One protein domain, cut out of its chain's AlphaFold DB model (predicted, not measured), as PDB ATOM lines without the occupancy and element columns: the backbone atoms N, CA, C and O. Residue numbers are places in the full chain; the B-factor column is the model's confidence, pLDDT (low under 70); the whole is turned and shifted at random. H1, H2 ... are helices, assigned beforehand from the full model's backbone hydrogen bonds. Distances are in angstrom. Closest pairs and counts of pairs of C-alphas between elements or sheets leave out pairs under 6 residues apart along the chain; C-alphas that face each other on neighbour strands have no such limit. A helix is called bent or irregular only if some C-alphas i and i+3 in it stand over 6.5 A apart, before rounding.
ATOM      1  N   LYS A  78     -24.009  59.375 -23.224       90.94
ATOM      2  CA  LYS A  78     -23.195  58.742 -22.183       90.94
ATOM      3  C   LYS A  78     -24.037  57.886 -21.253       90.94
ATOM      4  O   LYS A  78     -24.944  58.408 -20.607       90.94
ATOM      5  N   THR A  79     -23.686  56.608 -21.149       89.00
ATOM      6  CA  THR A  79     -24.236  55.710 -20.135       89.00
ATOM      7  C   THR A  79     -23.276  55.703 -18.942       89.00
ATOM      8  O   THR A  79     -22.074  55.529 -19.139       89.00
ATOM      9  N   PRO A  80     -23.745  55.934 -17.702       90.12
ATOM     10  CA  PRO A  80     -22.898  55.797 -16.519       90.12
ATOM     11  C   PRO A  80     -22.236  54.416 -16.460       90.12
ATOM     12  O   PRO A  80     -22.881  53.405 -16.740       90.12
ATOM     13  N   GLU A  81     -20.953  54.364 -16.095       91.00
ATOM     14  CA  GLU A  81     -20.166  53.124 -16.129       91.00
ATOM     15  C   GLU A  81     -20.773  52.049 -15.214       91.00
ATOM     16  O   GLU A  81     -20.828  50.871 -15.568       91.00
ATOM     17  N   GLU A  82     -21.328  52.468 -14.073       91.38
ATOM     18  CA  GLU A  82     -22.022  51.601 -13.121       91.38
ATOM     19  C   GLU A  82     -23.265  50.897 -13.691       91.38
ATOM     20  O   GLU A  82     -23.741  49.921 -13.107       91.38
ATOM     21  N   TYR A  83     -23.804  51.361 -14.822       88.00
ATOM     22  CA  TYR A  83     -24.979  50.753 -15.447       88.00
ATOM     23  C   TYR A  83     -24.615  49.613 -16.397       88.00
ATOM     24  O   TYR A  83     -25.471  48.772 -16.657       88.00
ATOM     25  N   TYR A  84     -23.372  49.507 -16.875       89.25
ATOM     26  CA  TYR A  84     -22.987  48.430 -17.795       89.25
ATOM     27  C   TYR A  84     -23.135  47.024 -17.200       89.25
ATOM     28  O   TYR A  84     -23.767  46.196 -17.855       89.25
ATOM     29  N   PRO A  85     -22.689  46.742 -15.959       90.00
ATOM     30  CA  PRO A  85     -22.944  45.443 -15.333       90.00
ATOM     31  C   PRO A  85     -24.440  45.125 -15.207       90.00
ATOM     32  O   PRO A  85     -24.857  43.978 -15.351       90.00
ATOM     33  N   ILE A  86     -25.266  46.152 -14.973       84.56
ATOM     34  CA  ILE A  86     -26.724  46.008 -14.904       84.56
ATOM     35  C   ILE A  86     -27.284  45.683 -16.293       84.56
ATOM     36  O   ILE A  86     -28.114  44.789 -16.412       84.56
ATOM     37  N   LEU A  87     -26.818  46.360 -17.345       84.31
ATOM     38  CA  LEU A  87     -27.220  46.088 -18.726       84.31
ATOM     39  C   LEU A  87     -26.825  44.676 -19.174       84.31
ATOM     40  O   LEU A  87     -27.620  44.017 -19.836       84.31
ATOM     41  N   GLU A  88     -25.646  44.189 -18.789       86.62
ATOM     42  CA  GLU A  88     -25.218  42.810 -19.061       86.62
ATOM     43  C   GLU A  88     -26.093  41.794 -18.324       86.62
ATOM     44  O   GLU A  88     -26.584  40.845 -18.930       86.62
ATOM     45  N   MET A  89     -26.381  42.027 -17.040       84.62
ATOM     46  CA  MET A  89     -27.307  41.182 -16.281       84.62
ATOM     47  C   MET A  89     -28.710  41.167 -16.910       84.62
ATOM     48  O   MET A  89     -29.332  40.114 -17.029       84.62
ATOM     49  N   ILE A  90     -29.200  42.329 -17.344       82.00
ATOM     50  CA  ILE A  90     -30.483  42.475 -18.035       82.00
ATOM     51  C   ILE A  90     -30.482  41.707 -19.366       82.00
ATOM     52  O   ILE A  90     -31.450  41.007 -19.663       82.00
ATOM     53  N   LEU A  91     -29.404  41.800 -20.149       84.31
ATOM     54  CA  LEU A  91     -29.243  41.025 -21.378       84.31
ATOM     55  C   LEU A  91     -29.368  39.526 -21.091       84.31
ATOM     56  O   LEU A  91     -30.165  38.858 -21.748       84.31
ATOM     57  N   GLU A  92     -28.641  39.008 -20.098       86.56
ATOM     58  CA  GLU A  92     -28.714  37.592 -19.712       86.56
ATOM     59  C   GLU A  92     -30.136  37.171 -19.314       86.56
ATOM     60  O   GLU A  92     -30.594  36.092 -19.685       86.56
ATOM     61  N   MET A  93     -30.884  38.046 -18.633       83.94
ATOM     62  CA  MET A  93     -32.291  37.793 -18.304       83.94
ATOM     63  C   MET A  93     -33.204  37.761 -19.538       83.94
ATOM     64  O   MET A  93     -34.218  37.059 -19.526       83.94
ATOM     65  N   TYR A  94     -32.885  38.528 -20.582       83.56
ATOM     66  CA  TYR A  94     -33.685  38.626 -21.807       83.56
ATOM     67  C   TYR A  94     -33.350  37.551 -22.839       83.56
ATOM     68  O   TYR A  94     -34.197  37.248 -23.686       83.56
ATOM     69  N   LYS A  95     -32.158  36.944 -22.777       79.88
ATOM     70  CA  LYS A  95     -31.742  35.866 -23.683       79.88
ATOM     71  C   LYS A  95     -32.751  34.720 -23.657       79.88
ATOM     72  O   LYS A  95     -32.938  34.032 -22.659       79.88
ATOM     73  N   GLY A  96     -33.454  34.541 -24.774       76.00
ATOM     74  CA  GLY A  96     -34.509  33.533 -24.906       76.00
ATOM     75  C   GLY A  96     -35.780  33.811 -24.089       76.00
ATOM     76  O   GLY A  96     -36.714  33.012 -24.146       76.00
ATOM     77  N   ASN A  97     -35.867  34.939 -23.375       88.12
ATOM     78  CA  ASN A  97     -37.024  35.319 -22.570       88.12
ATOM     79  C   ASN A  97     -37.816  36.452 -23.234       88.12
ATOM     80  O   ASN A  97     -37.719  37.631 -22.879       88.12
ATOM     81  N   LYS A  98     -38.655  36.061 -24.197       91.44
ATOM     82  CA  LYS A  98     -39.533  36.974 -24.938       91.44
ATOM     83  C   LYS A  98     -40.401  37.839 -24.016       91.44
ATOM     84  O   LYS A  98     -40.595  39.014 -24.302       91.44
ATOM     85  N   THR A  99     -40.929  37.274 -22.930       92.94
ATOM     86  CA  THR A  99     -41.846  37.983 -22.025       92.94
ATOM     87  C   THR A  99     -41.160  39.155 -21.336       92.94
ATOM     88  O   THR A  99     -41.700  40.260 -21.343       92.94
ATOM     89  N   LEU A 100     -39.963  38.936 -20.782       90.31
ATOM     90  CA  LEU A 100     -39.211  40.009 -20.128       90.31
ATOM     91  C   LEU A 100     -38.770  41.079 -21.130       90.31
ATOM     92  O   LEU A 100     -38.940  42.268 -20.862       90.31
ATOM     93  N   LEU A 101     -38.297  40.675 -22.314       91.56
ATOM     94  CA  LEU A 101     -37.932  41.632 -23.359       91.56
ATOM     95  C   LEU A 101     -39.139  42.468 -23.814       91.56
ATOM     96  O   LEU A 101     -39.023  43.682 -23.973       91.56
ATOM     97  N   LYS A 102     -40.317  41.845 -23.954       93.75
ATOM     98  CA  LYS A 102     -41.566  42.546 -24.281       93.75
ATOM     99  C   LYS A 102     -41.922  43.588 -23.220       93.75
ATOM    100  O   LYS A 102     -42.286  44.710 -23.562       93.75
ATOM    101  N   GLN A 103     -41.810  43.232 -21.939       91.62
ATOM    102  CA  GLN A 103     -42.065  44.155 -20.828       91.62
ATOM    103  C   GLN A 103     -41.089  45.337 -20.839       91.62
ATOM    104  O   GLN A 103     -41.512  46.479 -20.663       91.62
ATOM    105  N   ALA A 104     -39.807  45.086 -21.110       89.38
ATOM    106  CA  ALA A 104     -38.796  46.133 -21.228       89.38
ATOM    107  C   ALA A 104     -39.099  47.106 -22.379       89.38
ATOM    108  O   ALA A 104     -39.097  48.321 -22.182       89.38
ATOM    109  N   LEU A 105     -39.430  46.573 -23.562       91.38
ATOM    110  CA  LEU A 105     -39.822  47.368 -24.730       91.38
ATOM    111  C   LEU A 105     -41.109  48.164 -24.480       91.38
ATOM    112  O   LEU A 105     -41.204  49.324 -24.865       91.38
ATOM    113  N   SER A 106     -42.083  47.576 -23.781       92.56
ATOM    114  CA  SER A 106     -43.300  48.284 -23.369       92.56
ATOM    115  C   SER A 106     -42.990  49.469 -22.447       92.56
ATOM    116  O   SER A 106     -43.562  50.543 -22.624       92.56
ATOM    117  N   GLY A 107     -42.040  49.313 -21.517       90.38
ATOM    118  CA  GLY A 107     -41.636  50.368 -20.584       90.38
ATOM    119  C   GLY A 107     -41.055  51.617 -21.256       90.38
ATOM    120  O   GLY A 107     -41.270  52.725 -20.767       90.38
ATOM    121  N   ILE A 108     -40.375  51.463 -22.397       88.81
ATOM    122  CA  ILE A 108     -39.848  52.588 -23.193       88.81
ATOM    123  C   ILE A 108     -40.852  53.115 -24.234       88.81
ATOM    124  O   ILE A 108     -40.574  54.087 -24.930       88.81
ATOM    125  N   MET A 109     -42.034  52.501 -24.330       90.44
ATOM    126  CA  MET A 109     -43.111  52.880 -25.247       90.44
ATOM    127  C   MET A 109     -44.438  53.077 -24.493       90.44
ATOM    128  O   MET A 109     -45.428  52.413 -24.806       90.44
ATOM    129  N   PRO A 110     -44.510  54.003 -23.517       87.44
ATOM    130  CA  PRO A 110     -45.619  54.070 -22.556       87.44
ATOM    131  C   PRO A 110     -46.996  54.346 -23.181       87.44
ATOM    132  O   PRO A 110     -48.022  54.030 -22.587       87.44
ATOM    133  N   GLU A 111     -47.038  54.934 -24.379       90.69
ATOM    134  CA  GLU A 111     -48.286  55.233 -25.092       90.69
ATOM    135  C   GLU A 111     -48.640  54.198 -26.164       90.69
ATOM    136  O   GLU A 111     -49.688  54.326 -26.806       90.69
ATOM    137  N   ASN A 112     -47.792  53.188 -26.390       91.69
ATOM    138  CA  ASN A 112     -48.094  52.154 -27.365       91.69
ATOM    139  C   ASN A 112     -49.247  51.274 -26.868       91.69
ATOM    140  O   ASN A 112     -49.152  50.631 -25.827       91.69
ATOM    141  N   LYS A 113     -50.325  51.228 -27.651       93.50
ATOM    142  CA  LYS A 113     -51.498  50.373 -27.405       93.50
ATOM    143  C   LYS A 113     -51.602  49.225 -28.406       93.50
ATOM    144  O   LYS A 113     -52.526  48.421 -28.315       93.50
ATOM    145  N   ASP A 114     -50.697  49.176 -29.381       96.62
ATOM    146  CA  ASP A 114     -50.674  48.129 -30.389       96.62
ATOM    147  C   ASP A 114     -49.854  46.941 -29.874       96.62
ATOM    148  O   ASP A 114     -48.621  46.910 -29.939       96.62
ATOM    149  N   GLU A 115     -50.571  45.964 -29.322       95.19
ATOM    150  CA  GLU A 115     -50.000  44.714 -28.817       95.19
ATOM    151  C   GLU A 115     -49.369  43.864 -29.917       95.19
ATOM    152  O   GLU A 115     -48.366  43.191 -29.678       95.19
ATOM    153  N   LYS A 116     -49.935  43.898 -31.130       96.62
ATOM    154  CA  LYS A 116     -49.405  43.132 -32.257       96.62
ATOM    155  C   LYS A 116     -48.067  43.718 -32.693       96.62
ATOM    156  O   LYS A 116     -47.106  42.971 -32.863       96.62
ATOM    157  N   PHE A 117     -47.999  45.042 -32.818       96.00
ATOM    158  CA  PHE A 117     -46.755  45.743 -33.115       96.00
ATOM    159  C   PHE A 117     -45.685  45.470 -32.052       96.00
ATOM    160  O   PHE A 117     -44.550  45.150 -32.394       96.00
ATOM    161  N   LEU A 118     -46.046  45.529 -30.765       96.06
ATOM    162  CA  LEU A 118     -45.113  45.239 -29.675       96.06
ATOM    163  C   LEU A 118     -44.580  43.796 -29.738       96.06
ATOM    164  O   LEU A 118     -43.392  43.563 -29.509       96.06
ATOM    165  N   ASP A 119     -45.433  42.828 -30.073       95.75
ATOM    166  CA  ASP A 119     -45.030  41.430 -30.259       95.75
ATOM    167  C   ASP A 119     -44.073  41.242 -31.441       95.75
ATOM    168  O   ASP A 119     -43.081  40.516 -31.315       95.75
ATOM    169  N   GLU A 120     -44.357  41.880 -32.576       96.19
ATOM    170  CA  GLU A 120     -43.496  41.862 -33.762       96.19
ATOM    171  C   GLU A 120     -42.138  42.506 -33.462       96.19
ATOM    172  O   GLU A 120     -41.104  41.886 -33.706       96.19
ATOM    173  N   LEU A 121     -42.136  43.682 -32.827       94.62
ATOM    174  CA  LEU A 121     -40.920  44.371 -32.395       94.62
ATOM    175  C   LEU A 121     -40.087  43.509 -31.439       94.62
ATOM    176  O   LEU A 121     -38.872  43.417 -31.586       94.62
ATOM    177  N   THR A 122     -40.738  42.838 -30.485       94.00
ATOM    178  CA  THR A 122     -40.055  41.939 -29.545       94.00
ATOM    179  C   THR A 122     -39.412  40.757 -30.275       94.00
ATOM    180  O   THR A 122     -38.288  40.377 -29.953       94.00
ATOM    181  N   ASN A 123     -40.095  40.174 -31.267       92.31
ATOM    182  CA  ASN A 123     -39.538  39.068 -32.050       92.31
ATOM    183  C   ASN A 123     -38.285  39.495 -32.831       92.31
ATOM    184  O   ASN A 123     -37.329  38.729 -32.885       92.31
ATOM    185  N   GLU A 124     -38.280  40.699 -33.406       91.62
ATOM    186  CA  GLU A 124     -37.106  41.249 -34.100       91.62
ATOM    187  C   GLU A 124     -35.972  41.575 -33.117       91.62
ATOM    188  O   GLU A 124     -34.812  41.261 -33.376       91.62
ATOM    189  N   ALA A 125     -36.292  42.126 -31.942       90.38
ATOM    190  CA  ALA A 125     -35.303  42.442 -30.912       90.38
ATOM    191  C   ALA A 125     -34.570  41.193 -30.381       90.38
ATOM    192  O   ALA A 125     -33.382  41.270 -30.072       90.38
ATOM    193  N   LEU A 126     -35.231  40.026 -30.342       89.06
ATOM    194  CA  LEU A 126     -34.595  38.743 -29.997       89.06
ATOM    195  C   LEU A 126     -33.525  38.294 -31.005       89.06
ATOM    196  O   LEU A 126     -32.729  37.414 -30.686       89.06
ATOM    197  N   LEU A 127     -33.515  38.858 -32.216       87.50
ATOM    198  CA  LEU A 127     -32.513  38.561 -33.244       87.50
ATOM    199  C   LEU A 127     -31.269  39.448 -33.126       87.50
ATOM    200  O   LEU A 127     -30.324  39.274 -33.899       87.50
ATOM    201  N   MET A 128     -31.263  40.413 -32.201       86.31
ATOM    202  CA  MET A 128     -30.116  41.285 -31.997       86.31
ATOM    203  C   MET A 128     -28.902  40.463 -31.558       86.31
ATOM    204  O   MET A 128     -28.966  39.676 -30.615       86.31
ATOM    205  N   LYS A 129     -27.778  40.681 -32.243       87.56
ATOM    206  CA  LYS A 129     -26.480  40.117 -31.875       87.56
ATOM    207  C   LYS A 129     -26.110  40.557 -30.450       87.56
ATOM    208  O   LYS A 129     -26.244  41.736 -30.128       87.56
ATOM    209  N   GLU A 130     -25.667  39.627 -29.605       86.25
ATOM    210  CA  GLU A 130     -25.491  39.857 -28.159       86.25
ATOM    211  C   GLU A 130     -24.545  41.025 -27.864       86.25
ATOM    212  O   GLU A 130     -24.844  41.891 -27.041       86.25
ATOM    213  N   GLU A 131     -23.444  41.106 -28.612       87.94
ATOM    214  CA  GLU A 131     -22.438  42.160 -28.488       87.94
ATOM    215  C   GLU A 131     -23.013  43.553 -28.786       87.94
ATOM    216  O   GLU A 131     -22.477  44.559 -28.323       87.94
ATOM    217  N   CYS A 132     -24.123  43.631 -29.526       89.38
ATOM    218  CA  CYS A 132     -24.796  44.887 -29.838       89.38
ATOM    219  C   CYS A 132     -25.660  45.422 -28.697       89.38
ATOM    220  O   CYS A 132     -26.001  46.604 -28.729       89.38
ATOM    221  N   PHE A 133     -25.985  44.617 -27.681       86.62
ATOM    222  CA  PHE A 133     -26.816  45.079 -26.569       86.62
ATOM    223  C   PHE A 133     -26.125  46.197 -25.777       86.62
ATOM    224  O   PHE A 133     -26.665  47.292 -25.641       86.62
ATOM    225  N   THR A 134     -24.893  45.961 -25.321       89.94
ATOM    226  CA  THR A 134     -24.059  46.984 -24.663       89.94
ATOM    227  C   THR A 134     -23.160  47.718 -25.655       89.94
ATOM    228  O   THR A 134     -22.865  48.899 -25.465       89.94
ATOM    229  N   GLY A 135     -22.759  47.064 -26.750       93.44
ATOM    230  CA  GLY A 135     -21.881  47.652 -27.759       93.44
ATOM    231  C   GLY A 135     -22.470  48.892 -28.425       93.44
ATOM    232  O   GLY A 135     -21.737  49.843 -28.686       93.44
ATOM    233  N   ASN A 136     -23.786  48.935 -28.640       94.38
ATOM    234  CA  ASN A 136     -24.456  50.117 -29.180       94.38
ATOM    235  C   ASN A 136     -24.433  51.303 -28.206       94.38
ATOM    236  O   ASN A 136     -24.188  52.430 -28.637       94.38
ATOM    237  N   ALA A 137     -24.618  51.059 -26.903       92.94
ATOM    238  CA  ALA A 137     -24.461  52.098 -25.886       92.94
ATOM    239  C   ALA A 137     -23.026  52.642 -25.913       92.94
ATOM    240  O   ALA A 137     -22.829  53.838 -26.101       92.94
ATOM    241  N   ARG A 138     -22.020  51.755 -25.902       95.38
ATOM    242  CA  ARG A 138     -20.598  52.130 -26.023       95.38
ATOM    243  C   ARG A 138     -20.270  52.885 -27.305       95.38
ATOM    244  O   ARG A 138     -19.390  53.741 -27.297       95.38
ATOM    245  N   ALA A 139     -20.919  52.549 -28.417       96.50
ATOM    246  CA  ALA A 139     -20.720  53.243 -29.683       96.50
ATOM    247  C   ALA A 139     -21.210  54.696 -29.595       96.50
ATOM    248  O   ALA A 139     -20.500  55.597 -30.034       96.50
ATOM    249  N   LEU A 140     -22.367  54.930 -28.966       95.94
ATOM    250  CA  LEU A 140     -22.923  56.270 -28.753       95.94
ATOM    251  C   LEU A 140     -22.083  57.138 -27.806       95.94
ATOM    252  O   LEU A 140     -22.114  58.356 -27.936       95.94
ATOM    253  N   GLU A 141     -21.315  56.557 -26.882       95.06
ATOM    254  CA  GLU A 141     -20.436  57.325 -25.977       95.06
ATOM    255  C   GLU A 141     -19.234  57.953 -26.680       95.06
ATOM    256  O   GLU A 141     -18.668  58.936 -26.200       95.06
ATOM    257  N   LYS A 142     -18.806  57.338 -27.786       94.38
ATOM    258  CA  LYS A 142     -17.565  57.680 -28.488       94.38
ATOM    259  C   LYS A 142     -17.749  58.791 -29.512       94.38
ATOM    260  O   LYS A 142     -16.753  59.350 -29.968       94.38
ATOM    261  N   ILE A 143     -18.986  59.081 -29.910       95.12
ATOM    262  CA  ILE A 143     -19.248  60.051 -30.970       95.12
ATOM    263  C   ILE A 143     -19.175  61.479 -30.435       95.12
ATOM    264  O   ILE A 143     -19.593  61.772 -29.320       95.12
TER     265      ILE A 143
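This is residues 78 to 143 of the 171 residues of an uncharacterized protein of Marinitoga sp. 4572_148 (UniProt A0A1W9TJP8). Two loosely joined pairs of helices make a doubled-back chain: the longest helix, H1, lies side by side with H4 at one end, and H2 and H3 cross at the other. The chain goes out through H1 and H2, then folds back through H3 and H4. The printed part has 66 residues, with four named helices in the order H1, H2, H3, H4 and no named strand; the class is all helix. It is only just compact, close to loose, with a radius of gyration of the C-alphas of 12.8 A and spans of 35 by 24 by 18 A.

Find C-alpha 81 at (-20.166, 53.124, -16.129); from there H1, residues 81 to 94, runs 20.6 A. H1 is irregular, but only just: C-alphas 82 and 85 are 6.6 A apart. Next come H2, residues 98 to 107, and H3, residues 115 to 125, 15.0 A long. H4, residues 131 to 142, runs 16.3 A to C-alpha 142 at (-17.565, 57.680, -28.488).

Look first at H1 and H4, which touch at a shallow tilt of 24 degrees, opposite ways; the closest C-alphas, of Leu 87 and Thr 134, are 6.8 A apart, and H4 touches with residues 133 to 134 alone. H1 and H2 only just touch, only at the corner, with 3 pairs of C-alphas within 8 A, the closest those of Tyr 94 and Leu 101 at 5.4 A. H2 and H3 touch at a steep tilt of 67 degrees, only just short of about perpendicular; their closest C-alphas, of Lys 102 and Thr 122, are 5.5 A apart. H3 and H4 are apart. In H2 and H3 every O i to N i+4 pair is within hydrogen-bond range; in H1 8 of 10 are, in H4 6 of 8.

The C-alphas farthest apart, of Lys 116 and Lys 142, are 35.2 A apart. The printed part has no cut and no long link. Its mean pLDDT is 90.3, and no printed residue is under 70.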